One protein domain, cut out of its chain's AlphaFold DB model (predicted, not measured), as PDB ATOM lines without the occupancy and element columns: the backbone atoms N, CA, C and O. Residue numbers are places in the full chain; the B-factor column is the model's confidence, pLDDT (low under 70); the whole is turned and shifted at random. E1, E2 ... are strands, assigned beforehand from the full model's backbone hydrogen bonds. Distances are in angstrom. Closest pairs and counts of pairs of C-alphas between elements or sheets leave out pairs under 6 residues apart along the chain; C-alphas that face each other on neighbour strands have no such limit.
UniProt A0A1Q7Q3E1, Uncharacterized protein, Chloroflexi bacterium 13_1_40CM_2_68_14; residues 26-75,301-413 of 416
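Overview. This is residues 26 to 75 and 301 to 413 of the 416 residues of an uncharacterized protein of Chloroflexi bacterium 13_1_40CM_2_68_14 (UniProt A0A1Q7Q3E1). The chain is wound in stacked turns, a solenoid with three walls of parallel strands: E1, E3, E6 and E9 in one, E2, E5 and E8 in another, E4, E7 and E10 in the third. At one end the long strands E11 and E12 bend round the coil, E11 running beside E8, then E9, then E10, with E12 along its other side, and the tail of residues 393 to 413 follows E12. The printed part has 163 residues with no named helix and twelve named strands, E1 to E12 in chain order, in one branched, strongly twisted sheet whose neighbour pairs are parallel. The class is all strand, though only 68 of the 163 residues are in named elements. The whole is compact, with a radius of gyration of the C-alphas of 14.5 A and spans of 39 by 36 by 28 A.

Along the chain. E11, residues 356 to 371, is the longest strand by residues; it begins at C-alpha 356 (-28.317, 24.154, 14.463), bends by 157 degrees at residue 359, and measures 12.4 A from first to last C-alpha. E12, residues 381 to 392, bends by 116 degrees at residue 387, measures 17.1 A and ends at C-alpha 392 (-39.219, 12.952, 9.145). E1 is residues 38 to 40, beginning at C-alpha 38 (-35.710, 39.855, 27.377); E3 is 57 to 61, 12.7 A; E6 is 301 to 304; E9 is 330 to 333. E2 is 50 to 54, 13.2 A; E5 is 70 to 73; E8 is 318 to 322, 13.6 A. E4 is 65 to 67, E7 is 311 to 313 and E10 is 346 to 349.

Arrangement. E8, E9 and E10 lie on one side of E11, beside residues 356 to 358, 359 to 363 and 367 to 370, and E12 lies on the other side. Within hydrogen-bond range are N 358 and O 321 at 2.9 A, N 362 and O 332 at 2.8 A, N 347 and O 367 at 2.8 A, and, toward E12, N 363 and O 385 at 2.8 A. E6 and E9 are parallel at 13 degrees, with N 333 and O 303 2.8 A apart. E3 and E6 follow at 28 degrees, with N 304 and O 59 at 2.8 A, and the edge strand E1 is parallel to E3, with N 40 and O 60 at 2.8 A. E5 and E8 are parallel at 8 degrees, with N 320 and O 72 at 2.9 A; E2, an edge strand, pairs with E5 through N 52 and O 71, 2.8 A. E7 and E10 are parallel, with N 348 and O 311 at 2.8 A, and the edge strand E4 pairs with E7 through N 312 and O 65, 2.7 A. E4 and E10 are apart.

Size, cuts and confidence. The C-alphas farthest apart, those of Pro 27 and Asp 403, are 40.5 A apart. Residues 76 to 300 are not printed, and C-alphas 75 and 301 are 10.4 A apart across this cut, between E5 and E6. Of the links that are printed whole, E9 to E10 is long, with 12 residues. The mean pLDDT of the printed part is 84.6; residues 373 to 374, 378 to 382 and 393 to 413 are under 70.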
ATOM      1  N   GLN A  26     -39.620  43.324  25.397       96.31
ATOM      2  CA  GLN A  26     -39.137  43.585  24.052       96.31
ATOM      3  C   GLN A  26     -40.330  43.669  23.091       96.31
ATOM      4  O   GLN A  26     -41.281  42.885  23.212       96.31
ATOM      5  N   PRO A  27     -40.316  44.617  22.138       93.75
ATOM      6  CA  PRO A  27     -41.331  44.673  21.098       93.75
ATOM      7  C   PRO A  27     -41.176  43.483  20.145       93.75
ATOM      8  O   PRO A  27     -40.117  42.859  20.078       93.75
ATOM      9  N   LYS A  28     -42.213  43.204  19.348       92.44
ATOM     10  CA  LYS A  28     -42.067  42.295  18.206       92.44
ATOM     11  C   LYS A  28     -40.882  42.770  17.342       92.44
ATOM     12  O   LYS A  28     -40.818  43.972  17.065       92.44
ATOM     13  N   PRO A  29     -39.967  41.876  16.922       91.31
ATOM     14  CA  PRO A  29     -38.890  42.236  16.012       91.31
ATOM     15  C   PRO A  29     -39.407  42.995  14.788       91.31
ATOM     16  O   PRO A  29     -40.355  42.569  14.129       91.31
ATOM     17  N   GLY A  30     -38.805  44.158  14.548       87.56
ATOM     18  CA  GLY A  30     -39.033  44.973  13.359       87.56
ATOM     19  C   GLY A  30     -37.860  44.832  12.396       87.56
ATOM     20  O   GLY A  30     -37.300  43.755  12.243       87.56
ATOM     21  N   ASN A  31     -37.428  45.947  11.811       88.12
ATOM     22  CA  ASN A  31     -36.330  45.942  10.843       88.12
ATOM     23  C   ASN A  31     -34.936  45.949  11.484       88.12
ATOM     24  O   ASN A  31     -33.955  45.860  10.761       88.12
ATOM     25  N   ASN A  32     -34.806  46.059  12.807       90.62
ATOM     26  CA  ASN A  32     -33.490  46.026  13.447       90.62
ATOM     27  C   ASN A  32     -32.847  44.647  13.254       90.62
ATOM     28  O   ASN A  32     -33.471  43.630  13.555       90.62
ATOM     29  N   VAL A  33     -31.585  44.625  12.824       92.75
ATOM     30  CA  VAL A  33     -30.813  43.378  12.696       92.75
ATOM     31  C   VAL A  33     -30.549  42.768  14.065       92.75
ATOM     32  O   VAL A  33     -30.663  41.563  14.246       92.75
ATOM     33  N   ILE A  34     -30.212  43.598  15.052       94.25
ATOM     34  CA  ILE A  34     -29.843  43.142  16.392       94.25
ATOM     35  C   ILE A  34     -31.092  43.048  17.269       94.25
ATOM     36  O   ILE A  34     -31.772  44.047  17.517       94.25
ATOM     37  N   LEU A  35     -31.340  41.859  17.809       95.06
ATOM     38  CA  LEU A  35     -32.386  41.595  18.789       95.06
ATOM     39  C   LEU A  35     -31.780  41.531  20.186       95.06
ATOM     40  O   LEU A  35     -30.773  40.863  20.405       95.06
ATOM     41  N   SER A  36     -32.402  42.214  21.143       94.31
ATOM     42  CA  SER A  36     -31.966  42.201  22.541       94.31
ATOM     43  C   SER A  36     -32.679  41.103  23.318       94.31
ATOM     44  O   SER A  36     -33.873  40.893  23.135       94.31
ATOM     45  N   ALA A  37     -31.975  40.440  24.229       95.06
ATOM     46  CA  ALA A  37     -32.599  39.506  25.157       95.06
ATOM     47  C   ALA A  37     -33.671  40.185  26.037       95.06
ATOM     48  O   ALA A  37     -33.694  41.410  26.218       95.06
ATOM     49  N   GLY A  38     -34.578  39.381  26.587       95.88
ATOM     50  CA  GLY A  38     -35.710  39.855  27.377       95.88
ATOM     51  C   GLY A  38     -37.000  39.109  27.059       95.88
ATOM     52  O   GLY A  38     -36.983  37.996  26.534       95.88
ATOM     53  N   THR A  39     -38.134  39.717  27.408       97.69
ATOM     54  CA  THR A  39     -39.452  39.085  27.238       97.69
ATOM     55  C   THR A  39     -40.184  39.623  26.019       97.69
ATOM     56  O   THR A  39     -40.581  40.783  25.998       97.69
ATOM     57  N   TYR A  40     -40.441  38.754  25.050       97.50
ATOM     58  CA  TYR A  40     -41.232  39.031  23.860       97.50
ATOM     59  C   TYR A  40     -42.657  38.520  24.060       97.50
ATOM     60  O   TYR A  40     -42.887  37.323  24.228       97.50
ATOM     61  N   ALA A  41     -43.625  39.435  24.059       96.19
ATOM     62  CA  ALA A  41     -45.035  39.088  24.248       96.19
ATOM     63  C   ALA A  41     -45.658  38.404  23.017       96.19
ATOM     64  O   ALA A  41     -46.632  37.669  23.147       96.19
ATOM     65  N   VAL A  42     -45.108  38.666  21.832       95.81
ATOM     66  CA  VAL A  42     -45.651  38.250  20.535       95.81
ATOM     67  C   VAL A  42     -44.632  37.366  19.830       95.81
ATOM     68  O   VAL A  42     -43.435  37.646  19.908       95.81
ATOM     69  N   ASP A  43     -45.114  36.339  19.126       96.06
ATOM     70  CA  ASP A  43     -44.275  35.524  18.248       96.06
ATOM     71  C   ASP A  43     -43.570  36.425  17.212       96.06
ATOM     72  O   ASP A  43     -44.235  37.236  16.541       96.06
ATOM     73  N   PRO A  44     -42.233  36.335  17.081       94.56
ATOM     74  CA  PRO A  44     -41.498  37.107  16.092       94.56
ATOM     75  C   PRO A  44     -41.973  36.863  14.654       94.56
ATOM     76  O   PRO A  44     -42.024  37.815  13.875       94.56
ATOM     77  N   ALA A  45     -42.394  35.638  14.325       94.50
ATOM     78  CA  ALA A  45     -42.865  35.216  13.011       94.50
ATOM     79  C   ALA A  45     -41.938  35.672  11.874       94.50
ATOM     80  O   ALA A  45     -42.361  36.380  10.956       94.50
ATOM     81  N   PHE A  46     -40.664  35.286  11.949       92.94
ATOM     82  CA  PHE A  46     -39.659  35.665  10.966       92.94
ATOM     83  C   PHE A  46     -39.953  35.029   9.601       92.94
ATOM     84  O   PHE A  46     -39.868  33.812   9.429       92.94
ATOM     85  N   ASN A  47     -40.341  35.856   8.628       85.56
ATOM     86  CA  ASN A  47     -40.821  35.396   7.324       85.56
ATOM     87  C   ASN A  47     -40.395  36.280   6.129       85.56
ATOM     88  O   ASN A  47     -40.926  36.118   5.029       85.56
ATOM     89  N   ALA A  48     -39.463  37.215   6.334       81.00
ATOM     90  CA  ALA A  48     -39.189  38.320   5.408       81.00
ATOM     91  C   ALA A  48     -37.951  38.149   4.497       81.00
ATOM     92  O   ALA A  48     -37.652  39.052   3.724       81.00
ATOM     93  N   GLY A  49     -37.229  37.035   4.577       83.62
ATOM     94  CA  GLY A  49     -35.957  36.803   3.880       83.62
ATOM     95  C   GLY A  49     -34.809  37.650   4.439       83.62
ATOM     96  O   GLY A  49     -33.972  38.137   3.686       83.62
ATOM     97  N   THR A  50     -34.813  37.914   5.749       89.12
ATOM     98  CA  THR A  50     -33.894  38.854   6.417       89.12
ATOM     99  C   THR A  50     -33.028  38.168   7.474       89.12
ATOM    100  O   THR A  50     -33.284  37.022   7.837       89.12
ATOM    101  N   CYS A  51     -32.044  38.889   8.018       92.88
ATOM    102  CA  CYS A  51     -31.054  38.345   8.949       92.88
ATOM    103  C   CYS A  51     -31.198  38.944  10.346       92.88
ATOM    104  O   CYS A  51     -31.183  40.161  10.506       92.88
ATOM    105  N   TYR A  52     -31.291  38.118  11.381       95.00
ATOM    106  CA  TYR A  52     -31.399  38.588  12.759       95.00
ATOM    107  C   TYR A  52     -30.244  38.075  13.601       95.00
ATOM    108  O   TYR A  52     -30.014  36.874  13.705       95.00
ATOM    109  N   PHE A  53     -29.555  39.010  14.246       95.81
ATOM    110  CA  PHE A  53     -28.519  38.728  15.217       95.81
ATOM    111  C   PHE A  53     -29.089  38.735  16.635       95.81
ATOM    112  O   PHE A  53     -29.597  39.759  17.102       95.81
ATOM    113  N   LEU A  54     -28.956  37.626  17.353       96.19
ATOM    114  CA  LEU A  54     -29.321  37.526  18.760       96.19
ATOM    115  C   LEU A  54     -28.154  38.011  19.635       96.19
ATOM    116  O   LEU A  54     -27.078  37.414  19.676       96.19
ATOM    117  N   ALA A  55     -28.354  39.110  20.362       94.06
ATOM    118  CA  ALA A  55     -27.455  39.492  21.442       94.06
ATOM    119  C   ALA A  55     -27.470  38.441  22.573       94.06
ATOM    120  O   ALA A  55     -28.507  37.871  22.893       94.06
ATOM    121  N   GLY A  56     -26.329  38.217  23.229       92.25
ATOM    122  CA  GLY A  56     -26.250  37.235  24.316       92.25
ATOM    123  C   GLY A  56     -27.263  37.502  25.437       92.25
ATOM    124  O   GLY A  56     -27.447  38.652  25.846       92.25
ATOM    125  N   GLY A  57     -27.907  36.446  25.937       94.25
ATOM    126  CA  GLY A  57     -28.964  36.559  26.944       94.25
ATOM    127  C   GLY A  57     -30.068  35.509  26.821       94.25
ATOM    128  O   GLY A  57     -30.014  34.610  25.984       94.25
ATOM    129  N   VAL A  58     -31.091  35.639  27.666       96.56
ATOM    130  CA  VAL A  58     -32.262  34.751  27.664       96.56
ATOM    131  C   VAL A  58     -33.429  35.424  26.943       96.56
ATOM    132  O   VAL A  58     -33.846  36.525  27.307       96.56
ATOM    133  N   TYR A  59     -33.977  34.748  25.938       97.75
ATOM    134  CA  TYR A  59     -35.122  35.202  25.153       97.75
ATOM    135  C   TYR A  59     -36.377  34.465  25.598       97.75
ATOM    136  O   TYR A  59     -36.541  33.277  25.322       97.75
ATOM    137  N   LYS A  60     -37.271  35.168  26.295       97.81
ATOM    138  CA  LYS A  60     -38.560  34.614  26.704       97.81
ATOM    139  C   LYS A  60     -39.618  34.896  25.642       97.81
ATOM    140  O   LYS A  60     -40.101  36.023  25.550       97.81
ATOM    141  N   TRP A  61     -40.001  33.878  24.884       97.81
ATOM    142  CA  TRP A  61     -40.958  33.970  23.781       97.81
ATOM    143  C   TRP A  61     -42.366  33.574  24.242       97.81
ATOM    144  O   TRP A  61     -42.779  32.426  24.106       97.81
ATOM    145  N   MET A  62     -43.121  34.517  24.815       96.62
ATOM    146  CA  MET A  62     -44.442  34.233  25.407       96.62
ATOM    147  C   MET A  62     -45.455  33.699  24.388       96.62
ATOM    148  O   MET A  62     -46.261  32.842  24.730       96.62
ATOM    149  N   GLY A  63     -45.421  34.222  23.159       95.25
ATOM    150  CA  GLY A  63     -46.300  33.801  22.064       95.25
ATOM    151  C   GLY A  63     -45.773  32.619  21.249       95.25
ATOM    152  O   GLY A  63     -46.403  32.258  20.263       95.25
ATOM    153  N   GLY A  64     -44.631  32.039  21.631       97.62
ATOM    154  CA  GLY A  64     -43.882  31.102  20.796       97.62
ATOM    155  C   GLY A  64     -42.836  31.785  19.916       97.62
ATOM    156  O   GLY A  64     -42.660  33.005  19.951       97.62
ATOM    157  N   TYR A  65     -42.121  30.966  19.156       98.00
ATOM    158  CA  TYR A  65     -41.083  31.365  18.218       98.00
ATOM    159  C   TYR A  65     -41.367  30.725  16.869       98.00
ATOM    160  O   TYR A  65     -41.333  29.502  16.760       98.00
ATOM    161  N   THR A  66     -41.577  31.533  15.836       97.38
ATOM    162  CA  THR A  66     -41.701  31.046  14.465       97.38
ATOM    163  C   THR A  66     -40.626  31.662  13.574       97.38
ATOM    164  O   THR A  66     -40.519  32.886  13.473       97.38
ATOM    165  N   ASN A  67     -39.874  30.812  12.875       95.12
ATOM    166  CA  ASN A  67     -39.010  31.195  11.758       95.12
ATOM    167  C   ASN A  67     -39.344  30.317  10.546       95.12
ATOM    168  O   ASN A  67     -39.305  29.095  10.642       95.12
ATOM    169  N   ASN A  68     -39.700  30.941   9.425       91.19
ATOM    170  CA  ASN A  68     -40.113  30.250   8.202       91.19
ATOM    171  C   ASN A  68     -39.492  30.818   6.923       91.19
ATOM    172  O   ASN A  68     -39.769  30.292   5.854       91.19
ATOM    173  N   ASN A  69     -38.746  31.918   7.008       90.56
ATOM    174  CA  ASN A  69     -38.064  32.534   5.868       90.56
ATOM    175  C   ASN A  69     -37.156  33.653   6.382       90.56
ATOM    176  O   ASN A  69     -37.357  34.816   6.059       90.56
ATOM    177  N   ALA A  70     -36.257  33.357   7.307       91.94
ATOM    178  CA  ALA A  70     -35.239  34.287   7.780       91.94
ATOM    179  C   ALA A  70     -34.038  33.493   8.280       91.94
ATOM    180  O   ALA A  70     -34.177  32.317   8.622       91.94
ATOM    181  N   PHE A  71     -32.896  34.160   8.380       93.50
ATOM    182  CA  PHE A  71     -31.719  33.602   9.021       93.50
ATOM    183  C   PHE A  71     -31.537  34.232  10.404       93.50
ATOM    184  O   PHE A  71     -31.434  35.455  10.526       93.50
ATOM    185  N   VAL A  72     -31.554  33.418  11.459       94.81
ATOM    186  CA  VAL A  72     -31.436  33.883  12.849       94.81
ATOM    187  C   VAL A  72     -30.223  33.234  13.490       94.81
ATOM    188  O   VAL A  72     -30.161  32.011  13.590       94.81
ATOM    189  N   SER A  73     -29.281  34.044  13.967       93.81
ATOM    190  CA  SER A  73     -28.057  33.532  14.572       93.81
ATOM    191  C   SER A  73     -27.510  34.433  15.675       93.81
ATOM    192  O   SER A  73     -27.821  35.620  15.727       93.81
ATOM    193  N   ASN A  74     -26.708  33.885  16.587       93.31
ATOM    194  CA  ASN A  74     -25.878  34.672  17.501       93.31
ATOM    195  C   ASN A  74     -24.390  34.661  17.113       93.31
ATOM    196  O   ASN A  74     -23.595  35.233  17.859       93.31
ATOM    197  N   GLU A  75     -24.015  34.068  15.978       89.38
ATOM    198  CA  GLU A  75     -22.634  33.968  15.493       89.38
ATOM    199  C   GLU A  75     -22.113  35.302  14.965       89.38
ATOM    200  O   GLU A  75     -22.704  35.920  14.081       89.38
ATOM    201  N   VAL A 301     -26.819  32.336  23.967       93.94
ATOM    202  CA  VAL A 301     -28.256  32.582  24.079       93.94
ATOM    203  C   VAL A 301     -28.978  31.379  24.675       93.94
ATOM    204  O   VAL A 301     -28.532  30.243  24.548       93.94
ATOM    205  N   ALA A 302     -30.115  31.631  25.318       95.06
ATOM    206  CA  ALA A 302     -31.037  30.584  25.742       95.06
ATOM    207  C   ALA A 302     -32.470  31.003  25.423       95.06
ATOM    208  O   ALA A 302     -32.891  32.117  25.750       95.06
ATOM    209  N   PHE A 303     -33.238  30.120  24.797       97.62
ATOM    210  CA  PHE A 303     -34.659  30.344  24.573       97.62
ATOM    211  C   PHE A 303     -35.461  29.811  25.751       97.62
ATOM    212  O   PHE A 303     -35.216  28.714  26.239       97.62
ATOM    213  N   TYR A 304     -36.450  30.584  26.181       97.69
ATOM    214  CA  TYR A 304     -37.467  30.154  27.126       97.69
ATOM    215  C   TYR A 304     -38.843  30.328  26.481       97.69
ATOM    216  O   TYR A 304     -39.319  31.452  26.311       97.69
ATOM    217  N   ILE A 305     -39.503  29.215  26.162       98.12
ATOM    218  CA  ILE A 305     -40.874  29.205  25.646       98.12
ATOM    219  C   ILE A 305     -41.814  28.662  26.738       98.12
ATOM    220  O   ILE A 305     -41.831  27.457  27.002       98.12
ATOM    221  N   PRO A 306     -42.569  29.527  27.443       97.00
ATOM    222  CA  PRO A 306     -43.529  29.084  28.449       97.00
ATOM    223  C   PRO A 306     -44.749  28.410  27.806       97.00
ATOM    224  O   PRO A 306     -45.007  28.564  26.612       97.00
ATOM    225  N   SER A 307     -45.547  27.720  28.628       96.44
ATOM    226  CA  SER A 307     -46.831  27.156  28.196       96.44
ATOM    227  C   SER A 307     -47.696  28.196  27.476       96.44
ATOM    228  O   SER A 307     -47.911  29.297  27.988       96.44
ATOM    229  N   GLY A 308     -48.240  27.806  26.322       92.38
ATOM    230  CA  GLY A 308     -49.044  28.659  25.441       92.38
ATOM    231  C   GLY A 308     -48.308  29.125  24.181       92.38
ATOM    232  O   GLY A 308     -48.973  29.548  23.238       92.38
ATOM    233  N   GLY A 309     -46.976  29.002  24.140       95.56
ATOM    234  CA  GLY A 309     -46.146  29.217  22.953       95.56
ATOM    235  C   GLY A 309     -45.460  27.931  22.488       95.56
ATOM    236  O   GLY A 309     -45.265  27.004  23.272       95.56
ATOM    237  N   CYS A 310     -45.074  27.895  21.214       97.31
ATOM    238  CA  CYS A 310     -44.438  26.742  20.573       97.31
ATOM    239  C   CYS A 310     -43.171  27.162  19.838       97.31
ATOM    240  O   CYS A 310     -43.094  28.292  19.348       97.31
ATOM    241  N   LEU A 311     -42.216  26.248  19.707       97.56
ATOM    242  CA  LEU A 311     -41.106  26.388  18.776       97.56
ATOM    243  C   LEU A 311     -41.528  25.897  17.386       97.56
ATOM    244  O   LEU A 311     -41.784  24.714  17.194       97.56
ATOM    245  N   ASN A 312     -41.534  26.794  16.407       96.69
ATOM    246  CA  ASN A 312     -41.783  26.524  14.995       96.69
ATOM    247  C   ASN A 312     -40.597  27.018  14.151       96.69
ATOM    248  O   ASN A 312     -40.691  28.022  13.439       96.69
ATOM    249  N   ALA A 313     -39.464  26.323  14.231       93.69
ATOM    250  CA  ALA A 313     -38.366  26.484  13.279       93.69
ATOM    251  C   ALA A 313     -38.699  25.654  12.030       93.69
ATOM    252  O   ALA A 313     -38.469  24.450  11.993       93.69
ATOM    253  N   LEU A 314     -39.357  26.271  11.052       91.19
ATOM    254  CA  LEU A 314     -39.880  25.601   9.862       91.19
ATOM    255  C   LEU A 314     -38.820  25.504   8.760       91.19
ATOM    256  O   LEU A 314     -37.830  26.222   8.756       91.19
ATOM    257  N   SER A 315     -39.062  24.660   7.758       87.69
ATOM    258  CA  SER A 315     -38.081  24.341   6.710       87.69
ATOM    259  C   SER A 315     -37.896  25.401   5.611       87.69
ATOM    260  O   SER A 315     -37.470  25.047   4.506       87.69
ATOM    261  N   GLY A 316     -38.350  26.630   5.845       87.75
ATOM    262  CA  GLY A 316     -38.210  27.757   4.920       87.75
ATOM    263  C   GLY A 316     -37.241  28.834   5.410       87.75
ATOM    264  O   GLY A 316     -36.886  29.704   4.628       87.75
ATOM    265  N   GLY A 317     -36.801  28.774   6.671       89.94
ATOM    266  CA  GLY A 317     -35.763  29.640   7.223       89.94
ATOM    267  C   GLY A 317     -34.776  28.834   8.057       89.94
ATOM    268  O   GLY A 317     -35.032  27.670   8.361       89.94
ATOM    269  N   ASP A 318     -33.686  29.482   8.452       91.00
ATOM    270  CA  ASP A 318     -32.590  28.843   9.165       91.00
ATOM    271  C   ASP A 318     -32.280  29.505  10.507       91.00
ATOM    272  O   ASP A 318     -32.461  30.709  10.721       91.00
ATOM    273  N   ASN A 319     -31.858  28.670  11.447       91.94
ATOM    274  CA  ASN A 319     -31.629  29.009  12.839       91.94
ATOM    275  C   ASN A 319     -30.286  28.425  13.246       91.94
ATOM    276  O   ASN A 319     -30.149  27.209  13.288       91.94
ATOM    277  N   TYR A 320     -29.326  29.281  13.564       88.88
ATOM    278  CA  TYR A 320     -27.975  28.866  13.894       88.88
ATOM    279  C   TYR A 320     -27.508  29.561  15.159       88.88
ATOM    280  O   TYR A 320     -27.068  30.707  15.103       88.88
ATOM    281  N   PHE A 321     -27.623  28.935  16.322       89.25
ATOM    282  CA  PHE A 321     -27.191  29.609  17.542       89.25
ATOM    283  C   PHE A 321     -26.717  28.677  18.640       89.25
ATOM    284  O   PHE A 321     -27.201  27.554  18.789       89.25
ATOM    285  N   PHE A 322     -25.800  29.201  19.452       87.94
ATOM    286  CA  PHE A 322     -25.188  28.488  20.563       87.94
ATOM    287  C   PHE A 322     -25.585  29.025  21.935       87.94
ATOM    288  O   PHE A 322     -25.761  30.230  22.156       87.94
ATOM    289  N   SER A 323     -25.673  28.100  22.888       88.62
ATOM    290  CA  SER A 323     -25.720  28.396  24.319       88.62
ATOM    291  C   SER A 323     -24.331  28.272  24.954       88.62
ATOM    292  O   SER A 323     -23.327  28.089  24.276       88.62
ATOM    293  N   GLY A 324     -24.245  28.437  26.271       84.62
ATOM    294  CA  GLY A 324     -22.976  28.549  26.975       84.62
ATOM    295  C   GLY A 324     -23.030  28.105  28.424       84.62
ATOM    296  O   GLY A 324     -24.096  27.811  28.975       84.62
ATOM    297  N   TYR A 325     -21.861  28.094  29.063       82.81
ATOM    298  CA  TYR A 325     -21.691  27.612  30.438       82.81
ATOM    299  C   TYR A 325     -22.599  28.314  31.447       82.81
ATOM    300  O   TYR A 325     -23.173  27.662  32.317       82.81
ATOM    301  N   GLN A 326     -22.820  29.617  31.279       86.50
ATOM    302  CA  GLN A 326     -23.658  30.418  32.168       86.50
ATOM    303  C   GLN A 326     -25.145  30.027  32.159       86.50
ATOM    304  O   GLN A 326     -25.893  30.441  33.045       86.50
ATOM    305  N   TYR A 327     -25.577  29.244  31.167       87.38
ATOM    306  CA  TYR A 327     -26.932  28.702  31.055       87.38
ATOM    307  C   TYR A 327     -26.949  27.174  31.137       87.38
ATOM    308  O   TYR A 327     -27.932  26.559  30.738       87.38
ATOM    309  N   ASN A 328     -25.874  26.543  31.625       81.75
ATOM    310  CA  ASN A 328     -25.702  25.087  31.588       81.75
ATOM    311  C   ASN A 328     -25.895  24.519  30.173       81.75
ATOM    312  O   ASN A 328     -26.529  23.478  30.011       81.75
ATOM    313  N   TRP A 329     -25.411  25.236  29.153       82.00
ATOM    314  CA  TRP A 329     -25.606  24.923  27.735       82.00
ATOM    315  C   TRP A 329     -27.072  24.789  27.299       82.00
ATOM    316  O   TRP A 329     -27.340  24.269  26.223       82.00
ATOM    317  N   MET A 330     -28.035  25.261  28.093       88.12
ATOM    318  CA  MET A 330     -29.450  25.241  27.735       88.12
ATOM    319  C   MET A 330     -29.699  26.166  26.542       88.12
ATOM    320  O   MET A 330     -29.606  27.387  26.682       88.12
ATOM    321  N   VAL A 331     -30.008  25.601  25.377       91.12
ATOM    322  CA  VAL A 331     -30.307  26.373  24.161       91.12
ATOM    323  C   VAL A 331     -31.812  26.596  24.003       91.12
ATOM    324  O   VAL A 331     -32.233  27.688  23.625       91.12
ATOM    325  N   LEU A 332     -32.628  25.618  24.411       94.81
ATOM    326  CA  LEU A 332     -34.086  25.728  24.505       94.81
ATOM    327  C   LEU A 332     -34.565  25.187  25.851       94.81
ATOM    328  O   LEU A 332     -34.256  24.054  26.201       94.81
ATOM    329  N   TYR A 333     -35.379  25.970  26.549       96.25
ATOM    330  CA  TYR A 333     -36.102  25.574  27.746       96.25
ATOM    331  C   TYR A 333     -37.610  25.739  27.546       96.25
ATOM    332  O   TYR A 333     -38.106  26.841  27.287       96.25
ATOM    333  N   GLU A 334     -38.345  24.659  27.774       97.31
ATOM    334  CA  GLU A 334     -39.789  24.659  27.957       97.31
ATOM    335  C   GLU A 334     -40.141  24.001  29.301       97.31
ATOM    336  O   GLU A 334     -39.568  22.969  29.656       97.31
ATOM    337  N   PRO A 335     -41.060  24.587  30.088       95.31
ATOM    338  CA  PRO A 335     -41.379  24.088  31.417       95.31
ATOM    339  C   PRO A 335     -41.974  22.677  31.372       95.31
ATOM    340  O   PRO A 335     -42.889  22.404  30.599       95.31
ATOM    341  N   GLY A 336     -41.486  21.794  32.244       92.81
ATOM    342  CA  GLY A 336     -42.078  20.480  32.501       92.81
ATOM    343  C   GLY A 336     -43.103  20.486  33.636       92.81
ATOM    344  O   GLY A 336     -43.383  21.516  34.251       92.81
ATOM    345  N   ALA A 337     -43.620  19.305  33.981       89.94
ATOM    346  CA  ALA A 337     -44.558  19.126  35.095       89.94
ATOM    347  C   ALA A 337     -43.994  19.582  36.457       89.94
ATOM    348  O   ALA A 337     -44.759  20.020  37.314       89.94
ATOM    349  N   ALA A 338     -42.672  19.519  36.646       87.06
ATOM    350  CA  ALA A 338     -42.004  19.990  37.860       87.06
ATOM    351  C   ALA A 338     -41.889  21.521  37.957       87.06
ATOM    352  O   ALA A 338     -41.711  22.051  39.051       87.06
ATOM    353  N   ASN A 339     -42.035  22.236  36.837       90.06
ATOM    354  CA  ASN A 339     -42.009  23.697  36.771       90.06
ATOM    355  C   ASN A 339     -43.282  24.218  36.074       90.06
ATOM    356  O   ASN A 339     -43.190  24.783  34.986       90.06
ATOM    357  N   PRO A 340     -44.481  24.007  36.652       89.75
ATOM    358  CA  PRO A 340     -45.747  24.271  35.973       89.75
ATOM    359  C   PRO A 340     -45.989  25.770  35.677       89.75
ATOM    360  O   PRO A 340     -45.476  26.632  36.395       89.75
ATOM    361  N   PRO A 341     -46.842  26.106  34.683       94.94
ATOM    362  CA  PRO A 341     -47.571  25.181  33.813       94.94
ATOM    363  C   PRO A 341     -46.648  24.518  32.785       94.94
ATOM    364  O   PRO A 341     -45.865  25.198  32.123       94.94
ATOM    365  N   ALA A 342     -46.767  23.195  32.655       95.44
ATOM    366  CA  ALA A 342     -45.995  22.427  31.688       95.44
ATOM    367  C   ALA A 342     -46.347  22.867  30.261       95.44
ATOM    368  O   ALA A 342     -47.525  23.029  29.937       95.44
ATOM    369  N   ASN A 343     -45.341  23.043  29.411       96.88
ATOM    370  CA  ASN A 343     -45.549  23.293  27.996       96.88
ATOM    371  C   ASN A 343     -45.675  21.954  27.268       96.88
ATOM    372  O   ASN A 343     -44.741  21.157  27.235       96.88
ATOM    373  N   THR A 344     -46.855  21.704  26.710       96.38
ATOM    374  CA  THR A 344     -47.170  20.472  25.980       96.38
ATOM    375  C   THR A 344     -47.254  20.710  24.477       96.38
ATOM    376  O   THR A 344     -48.014  20.021  23.794       96.38
ATOM    377  N   CYS A 345     -46.571  21.737  23.957       96.19
ATOM    378  CA  CYS A 345     -46.702  22.061  22.548       96.19
ATOM    379  C   CYS A 345     -46.096  20.983  21.625       96.19
ATOM    380  O   CYS A 345     -45.241  20.181  22.006       96.19
ATOM    381  N   SER A 346     -46.588  20.958  20.389       96.56
ATOM    382  CA  SER A 346     -45.998  20.254  19.260       96.56
ATOM    383  C   SER A 346     -45.008  21.159  18.540       96.56
ATOM    384  O   SER A 346     -45.383  21.930  17.660       96.56
ATOM    385  N   ASN A 347     -43.744  21.048  18.924       96.56
ATOM    386  CA  ASN A 347     -42.648  21.813  18.363       96.56
ATOM    387  C   ASN A 347     -42.171  21.228  17.033       96.56
ATOM    388  O   ASN A 347     -42.171  20.013  16.813       96.56
ATOM    389  N   VAL A 348     -41.692  22.111  16.166       93.94
ATOM    390  CA  VAL A 348     -41.048  21.783  14.901       93.94
ATOM    391  C   VAL A 348     -39.641  22.365  14.895       93.94
ATOM    392  O   VAL A 348     -39.448  23.553  15.152       93.94
ATOM    393  N   MET A 349     -38.669  21.511  14.580       91.50
ATOM    394  CA  MET A 349     -37.284  21.888  14.325       91.50
ATOM    395  C   MET A 349     -36.890  21.435  12.926       91.50
ATOM    396  O   MET A 349     -36.814  20.246  12.637       91.50
ATOM    397  N   GLY A 350     -36.668  22.385  12.038       88.62
ATOM    398  CA  GLY A 350     -36.273  22.149  10.665       88.62
ATOM    399  C   GLY A 350     -35.279  23.195  10.201       88.62
ATOM    400  O   GLY A 350     -34.974  24.147  10.918       88.62
ATOM    401  N   ALA A 351     -34.783  22.966   8.994       87.44
ATOM    402  CA  ALA A 351     -33.841  23.824   8.298       87.44
ATOM    403  C   ALA A 351     -34.315  24.029   6.858       87.44
ATOM    404  O   ALA A 351     -34.939  23.130   6.264       87.44
ATOM    405  N   ALA A 352     -34.024  25.192   6.292       87.00
ATOM    406  CA  ALA A 352     -34.096  25.387   4.855       87.00
ATOM    407  C   ALA A 352     -32.872  24.741   4.189       87.00
ATOM    408  O   ALA A 352     -33.069  23.823   3.377       87.00
ATOM    409  N   SER A 353     -31.666  25.073   4.646       82.44
ATOM    410  CA  SER A 353     -30.416  24.439   4.227       82.44
ATOM    411  C   SER A 353     -29.510  24.065   5.391       82.44
ATOM    412  O   SER A 353     -28.917  22.985   5.334       82.44
ATOM    413  N   ASP A 354     -29.449  24.882   6.443       80.50
ATOM    414  CA  ASP A 354     -28.565  24.650   7.576       80.50
ATOM    415  C   ASP A 354     -29.063  25.300   8.875       80.50
ATOM    416  O   ASP A 354     -28.999  26.514   9.077       80.50
ATOM    417  N   SER A 355     -29.553  24.468   9.795       86.69
ATOM    418  CA  SER A 355     -29.940  24.923  11.130       86.69
ATOM    419  C   SER A 355     -29.322  24.070  12.217       86.69
ATOM    420  O   SER A 355     -29.307  22.842  12.128       86.69
ATOM    421  N   ALA A 356     -28.924  24.738  13.292       83.44
ATOM    422  CA  ALA A 356     -28.317  24.154  14.463       83.44
ATOM    423  C   ALA A 356     -28.746  24.864  15.744       83.44
ATOM    424  O   ALA A 356     -28.733  26.092  15.862       83.44
ATOM    425  N   PHE A 357     -29.102  24.051  16.734       87.75
ATOM    426  CA  PHE A 357     -29.393  24.483  18.095       87.75
ATOM    427  C   PHE A 357     -28.273  23.929  18.971       87.75
ATOM    428  O   PHE A 357     -28.365  22.806  19.472       87.75
ATOM    429  N   ILE A 358     -27.196  24.698  19.115       83.56
ATOM    430  CA  ILE A 358     -25.938  24.232  19.704       83.56
ATOM    431  C   ILE A 358     -26.040  24.319  21.229       83.56
ATOM    432  O   ILE A 358     -25.780  25.350  21.860       83.56
ATOM    433  N   GLY A 359     -26.503  23.223  21.827       81.25
ATOM    434  CA  GLY A 359     -26.715  23.076  23.267       81.25
ATOM    435  C   GLY A 359     -27.818  22.071  23.610       81.25
ATOM    436  O   GLY A 359     -28.288  21.323  22.757       81.25
ATOM    437  N   LEU A 360     -28.228  22.041  24.878       84.12
ATOM    438  CA  LEU A 360     -29.301  21.188  25.386       84.12
ATOM    439  C   LEU A 360     -30.677  21.763  25.039       84.12
ATOM    440  O   LEU A 360     -31.019  22.881  25.431       84.12
ATOM    441  N   VAL A 361     -31.486  20.950  24.368       89.75
ATOM    442  CA  VAL A 361     -32.914  21.181  24.154       89.75
ATOM    443  C   VAL A 361     -33.692  20.482  25.268       89.75
ATOM    444  O   VAL A 361     -33.758  19.256  25.309       89.75
ATOM    445  N   TYR A 362     -34.284  21.249  26.180       91.50
ATOM    446  CA  TYR A 362     -35.076  20.746  27.302       91.50
ATOM    447  C   TYR A 362     -36.542  21.145  27.154       91.50
ATOM    448  O   TYR A 362     -36.922  22.282  27.423       91.50
ATOM    449  N   ALA A 363     -37.372  20.194  26.740       94.38
ATOM    450  CA  ALA A 363     -38.810  20.354  26.583       94.38
ATOM    451  C   ALA A 363     -39.547  19.075  27.037       94.38
ATOM    452  O   ALA A 363     -40.230  18.422  26.244       94.38
ATOM    453  N   PRO A 364     -39.405  18.671  28.315       92.44
ATOM    454  CA  PRO A 364     -39.754  17.331  28.805       92.44
ATOM    455  C   PRO A 364     -41.239  16.965  28.662       92.44
ATOM    456  O   PRO A 364     -41.582  15.788  28.683       92.44
ATOM    457  N   SER A 365     -42.133  17.948  28.526       94.31
ATOM    458  CA  SER A 365     -43.577  17.733  28.338       94.31
ATOM    459  C   SER A 365     -44.061  17.984  26.906       94.31
ATOM    460  O   SER A 365     -45.224  17.718  26.608       94.31
ATOM    461  N   ALA A 366     -43.184  18.452  26.016       95.56
ATOM    462  CA  ALA A 366     -43.507  18.778  24.635       95.56
ATOM    463  C   ALA A 366     -43.173  17.622  23.685       95.56
ATOM    464  O   ALA A 366     -42.356  16.743  23.983       95.56
ATOM    465  N   SER A 367     -43.792  17.649  22.508       94.38
ATOM    466  CA  SER A 367     -43.375  16.808  21.387       94.38
ATOM    467  C   SER A 367     -42.526  17.623  20.421       94.38
ATOM    468  O   SER A 367     -42.781  18.802  20.211       94.38
ATOM    469  N   ILE A 368     -41.505  17.001  19.844       92.56
ATOM    470  CA  ILE A 368     -40.585  17.630  18.903       92.56
ATOM    471  C   ILE A 368     -40.593  16.820  17.611       92.56
ATOM    472  O   ILE A 368     -40.325  15.618  17.616       92.56
ATOM    473  N   SER A 369     -40.864  17.493  16.498       91.44
ATOM    474  CA  SER A 369     -40.718  16.946  15.153       91.44
ATOM    475  C   SER A 369     -39.508  17.570  14.470       91.44
ATOM    476  O   SER A 369     -39.502  18.770  14.195       91.44
ATOM    477  N   ILE A 370     -38.489  16.756  14.189       88.00
ATOM    478  CA  ILE A 370     -37.333  17.166  13.393       88.00
ATOM    479  C   ILE A 370     -37.659  16.929  11.914       88.00
ATOM    480  O   ILE A 370     -37.839  15.792  11.457       88.00
ATOM    481  N   GLN A 371     -37.777  18.025  11.169       83.50
ATOM    482  CA  GLN A 371     -38.084  18.046   9.743       83.50
ATOM    483  C   GLN A 371     -36.809  18.239   8.927       83.50
ATOM    484  O   GLN A 371     -35.980  19.078   9.259       83.50
ATOM    485  N   LYS A 372     -36.660  17.473   7.835       74.00
ATOM    486  CA  LYS A 372     -35.456  17.477   6.983       74.00
ATOM    487  C   LYS A 372     -34.165  17.304   7.801       74.00
ATOM    488  O   LYS A 372     -33.263  18.134   7.753       74.00
ATOM    489  N   ALA A 373     -34.039  16.184   8.504       58.34
ATOM    490  CA  ALA A 373     -32.840  15.855   9.285       58.34
ATOM    491  C   ALA A 373     -31.521  15.778   8.470       58.34
ATOM    492  O   ALA A 373     -30.448  15.658   9.048       58.34
ATOM    493  N   SER A 374     -31.575  15.855   7.134       62.47
ATOM    494  CA  SER A 374     -30.398  16.041   6.276       62.47
ATOM    495  C   SER A 374     -29.832  17.468   6.291       62.47
ATOM    496  O   SER A 374     -28.689  17.649   5.890       62.47
ATOM    497  N   ALA A 375     -30.639  18.456   6.685       72.88
ATOM    498  CA  ALA A 375     -30.304  19.882   6.721       72.88
ATOM    499  C   ALA A 375     -30.318  20.445   8.157       72.88
ATOM    500  O   ALA A 375     -29.588  21.375   8.468       72.88
ATOM    501  N   PHE A 376     -31.119  19.865   9.058       80.00
ATOM    502  CA  PHE A 376     -31.051  20.191  10.483       80.00
ATOM    503  C   PHE A 376     -29.944  19.385  11.176       80.00
ATOM    504  O   PHE A 376     -29.992  18.151  11.200       80.00
ATOM    505  N   ARG A 377     -28.977  20.077  11.779       75.12
ATOM    506  CA  ARG A 377     -27.810  19.494  12.448       75.12
ATOM    507  C   ARG A 377     -28.123  19.027  13.857       75.12
ATOM    508  O   ARG A 377     -27.904  19.706  14.857       75.12
ATOM    509  N   THR A 378     -28.650  17.810  13.945       68.31
ATOM    510  CA  THR A 378     -28.872  17.144  15.236       68.31
ATOM    511  C   THR A 378     -27.572  16.757  15.935       68.31
ATOM    512  O   THR A 378     -27.561  16.614  17.151       68.31
ATOM    513  N   ASP A 379     -26.496  16.569  15.170       60.03
ATOM    514  CA  ASP A 379     -25.135  16.298  15.645       60.03
ATOM    515  C   ASP A 379     -24.558  17.437  16.495       60.03
ATOM    516  O   ASP A 379     -23.722  17.189  17.357       60.03
ATOM    517  N   GLU A 380     -25.066  18.656  16.338       65.88
ATOM    518  CA  GLU A 380     -24.631  19.800  17.142       65.88
ATOM    519  C   GLU A 380     -25.506  20.082  18.359       65.88
ATOM    520  O   GLU A 380     -25.133  20.860  19.242       65.88
ATOM    521  N   SER A 381     -26.670  19.435  18.447       68.50
ATOM    522  CA  SER A 381     -27.458  19.501  19.670       68.50
ATOM    523  C   SER A 381     -26.714  18.752  20.778       68.50
ATOM    524  O   SER A 381     -26.475  17.550  20.694       68.50
ATOM    525  N   GLY A 382     -26.368  19.456  21.858       63.94
ATOM    526  CA  GLY A 382     -25.686  18.892  23.031       63.94
ATOM    527  C   GLY A 382     -26.549  17.910  23.839       63.94
ATOM    528  O   GLY A 382     -26.109  17.403  24.871       63.94
ATOM    529  N   GLY A 383     -27.786  17.671  23.397       75.81
ATOM    530  CA  GLY A 383     -28.747  16.722  23.946       75.81
ATOM    531  C   GLY A 383     -30.189  17.181  23.720       75.81
ATOM    532  O   GLY A 383     -30.458  18.375  23.580       75.81
ATOM    533  N   VAL A 384     -31.133  16.236  23.729       82.50
ATOM    534  CA  VAL A 384     -32.574  16.525  23.650       82.50
ATOM    535  C   VAL A 384     -33.311  15.757  24.744       82.50
ATOM    536  O   VAL A 384     -33.179  14.540  24.850       82.50
ATOM    537  N   ILE A 385     -34.114  16.465  25.538       86.56
ATOM    538  CA  ILE A 385     -35.053  15.907  26.515       86.56
ATOM    539  C   ILE A 385     -36.455  16.343  26.093       86.56
ATOM    540  O   ILE A 385     -36.777  17.527  26.158       86.56
ATOM    541  N   ALA A 386     -37.282  15.396  25.656       88.94
ATOM    542  CA  ALA A 386     -38.643  15.651  25.188       88.94
ATOM    543  C   ALA A 386     -39.583  14.496  25.543       88.94
ATOM    544  O   ALA A 386     -39.126  13.370  25.735       88.94
ATOM    545  N   SER A 387     -40.896  14.754  25.572       90.25
ATOM    546  CA  SER A 387     -41.892  13.687  25.757       90.25
ATOM    547  C   SER A 387     -41.924  12.747  24.553       90.25
ATOM    548  O   SER A 387     -42.083  11.540  24.714       90.25
ATOM    549  N   THR A 388     -41.797  13.309  23.351       87.94
ATOM    550  CA  THR A 388     -41.770  12.557  22.095       87.94
ATOM    551  C   THR A 388     -40.819  13.244  21.131       87.94
ATOM    552  O   THR A 388     -40.940  14.447  20.910       87.94
ATOM    553  N   LEU A 389     -39.920  12.481  20.510       87.12
ATOM    554  CA  LEU A 389     -39.059  12.953  19.430       87.12
ATOM    555  C   LEU A 389     -39.387  12.173  18.156       87.12
ATOM    556  O   LEU A 389     -39.282  10.948  18.131       87.12
ATOM    557  N   THR A 390     -39.812  12.878  17.112       86.19
ATOM    558  CA  THR A 390     -40.143  12.293  15.807       86.19
ATOM    559  C   THR A 390     -39.195  12.836  14.754       86.19
ATOM    560  O   THR A 390     -38.897  14.026  14.737       86.19
ATOM    561  N   PHE A 391     -38.760  11.974  13.841       83.38
ATOM    562  CA  PHE A 391     -37.950  12.355  12.691       83.38
ATOM    563  C   PHE A 391     -38.759  12.145  11.418       83.38
ATOM    564  O   PHE A 391     -39.448  11.135  11.270       83.38
ATOM    565  N   SER A 392     -38.656  13.087  10.488       77.06
ATOM    566  CA  SER A 392     -39.219  12.952   9.145       77.06
ATOM    567  C   SER A 392     -38.139  13.185   8.086       77.06
ATOM    568  O   SER A 392     -37.259  14.033   8.247       77.06
ATOM    569  N   GLY A 393     -38.196  12.411   6.999       66.88
ATOM    570  CA  GLY A 393     -37.133  12.349   5.991       66.88
ATOM    571  C   GLY A 393     -36.092  11.264   6.294       66.88
ATOM    572  O   GLY A 393     -36.406  10.253   6.920       66.88
ATOM    573  N   GLN A 394     -34.861  11.446   5.811       63.69
ATOM    574  CA  GLN A 394     -33.751  10.536   6.106       63.69
ATOM    575  C   GLN A 394     -33.351  10.678   7.578       63.69
ATOM    576  O   GLN A 394     -33.118  11.794   8.033       63.69
ATOM    577  N   LEU A 395     -33.282   9.566   8.318       60.75
ATOM    578  CA  LEU A 395     -32.874   9.584   9.726       60.75
ATOM    579  C   LEU A 395     -31.473  10.204   9.867       60.75
ATOM    580  O   LEU A 395     -30.574   9.815   9.112       60.75
ATOM    581  N   PRO A 396     -31.271  11.141  10.811       59.41
ATOM    582  CA  PRO A 396     -29.957  11.712  11.033       59.41
ATOM    583  C   PRO A 396     -29.029  10.674  11.658       59.41
ATOM    584  O   PRO A 396     -29.461   9.762  12.366       59.41
ATOM    585  N   THR A 397     -27.730  10.851  11.437       56.38
ATOM    586  CA  THR A 397     -26.728  10.201  12.284       56.38
ATOM    587  C   THR A 397     -26.502  11.109  13.486       56.38
ATOM    588  O   THR A 397     -26.041  12.233  13.322       56.38
ATOM    589  N   ILE A 398     -26.853  10.643  14.683       57.25
ATOM    590  CA  ILE A 398     -26.522  11.339  15.930       57.25
ATOM    591  C   ILE A 398     -25.123  10.867  16.328       57.25
ATOM    592  O   ILE A 398     -24.958   9.740  16.797       57.25
ATOM    593  N   ILE A 399     -24.114  11.700  16.076       51.94
ATOM    594  CA  ILE A 399     -22.721  11.422  16.440       51.94
ATOM    595  C   ILE A 399     -22.457  12.119  17.774       51.94
ATOM    596  O   ILE A 399     -22.413  13.337  17.844       51.94
ATOM    597  N   GLY A 400     -22.325  11.340  18.848       48.31
ATOM    598  CA  GLY A 400     -21.979  11.847  20.179       48.31
ATOM    599  C   GLY A 400     -20.472  11.830  20.421       48.31
ATOM    600  O   GLY A 400     -20.037  11.202  21.387       48.31
ATOM    601  N   ASP A 401     -19.678  12.420  19.524       47.09
ATOM    602  CA  ASP A 401     -18.225  12.489  19.705       47.09
ATOM    603  C   ASP A 401     -17.852  13.680  20.597       47.09
ATOM    604  O   ASP A 401     -18.096  14.837  20.259       47.09
ATOM    605  N   THR A 402     -17.258  13.382  21.753       46.97
ATOM    606  CA  THR A 402     -16.799  14.377  22.729       46.97
ATOM    607  C   THR A 402     -15.536  15.118  22.297       46.97
ATOM    608  O   THR A 402     -15.209  16.135  22.908       46.97
ATOM    609  N   ASP A 403     -14.814  14.596  21.302       40.66
ATOM    610  CA  ASP A 403     -13.572  15.175  20.788       40.66
ATOM    611  C   ASP A 403     -13.833  16.105  19.581       40.66
ATOM    612  O   ASP A 403     -13.025  16.997  19.314       40.66
ATOM    613  N   GLU A 404     -14.980  15.959  18.902       42.81
ATOM    614  CA  GLU A 404     -15.382  16.778  17.743       42.81
ATOM    615  C   GLU A 404     -16.489  17.806  18.065       42.81
ATOM    616  O   GLU A 404     -16.477  18.899  17.491       42.81
ATOM    617  N   TYR A 405     -17.392  17.536  19.023       51.62
ATOM    618  CA  TYR A 405     -18.543  18.404  19.330       51.62
ATOM    619  C   TYR A 405     -18.709  18.708  20.821       51.62
ATOM    620  O   TYR A 405     -18.190  18.011  21.692       51.62
ATOM    621  N   GLY A 406     -19.378  19.839  21.090       49.34
ATOM    622  CA  GLY A 406     -19.354  20.574  22.357       49.34
ATOM    623  C   GLY A 406     -19.575  19.719  23.610       49.34
ATOM    624  O   GLY A 406     -20.269  18.701  23.570       49.34
ATOM    625  N   PRO A 407     -19.005  20.124  24.758       46.66
ATOM    626  CA  PRO A 407     -19.153  19.366  25.987       46.66
ATOM    627  C   PRO A 407     -20.638  19.252  26.321       46.66
ATOM    628  O   PRO A 407     -21.299  20.257  26.583       46.66
ATOM    629  N   VAL A 408     -21.147  18.015  26.333       48.16
ATOM    630  CA  VAL A 408     -22.474  17.701  26.870       48.16
ATOM    631  C   VAL A 408     -22.576  18.401  28.223       48.16
ATOM    632  O   VAL A 408     -21.682  18.192  29.060       48.16
ATOM    633  N   PRO A 409     -23.590  19.257  28.455       47.97
ATOM    634  CA  PRO A 409     -23.688  19.983  29.704       47.97
ATOM    635  C   PRO A 409     -23.500  19.028  30.881       47.97
ATOM    636  O   PRO A 409     -24.107  17.954  30.878       47.97
ATOM    637  N   PRO A 410     -22.713  19.384  31.913       42.91
ATOM    638  CA  PRO A 410     -22.561  18.550  33.106       42.91
ATOM    639  C   PRO A 410     -23.907  18.157  33.717       42.91
ATOM    640  O   PRO A 410     -24.015  17.118  34.351       42.91
ATOM    641  N   ALA A 411     -24.924  18.985  33.481       37.38
ATOM    642  CA  ALA A 411     -26.309  18.752  33.825       37.38
ATOM    643  C   ALA A 411     -26.918  17.569  33.040       37.38
ATOM    644  O   ALA A 411     -27.489  16.667  33.638       37.38
ATOM    645  N   ALA A 412     -26.733  17.498  31.716       39.69
ATOM    646  CA  ALA A 412     -27.214  16.388  30.887       39.69
ATOM    647  C   ALA A 412     -26.498  15.052  31.167       39.69
ATOM    648  O   ALA A 412     -26.900  14.020  30.625       39.69
ATOM    649  N   LYS A 413     -25.485  15.033  32.052       42.03
ATOM    650  CA  LYS A 413     -25.074  13.783  32.690       42.03
ATOM    651  C   LYS A 413     -26.213  13.308  33.572       42.03
ATOM    652  O   LYS A 413     -26.413  13.787  34.682       42.03
TER     653      LYS A 413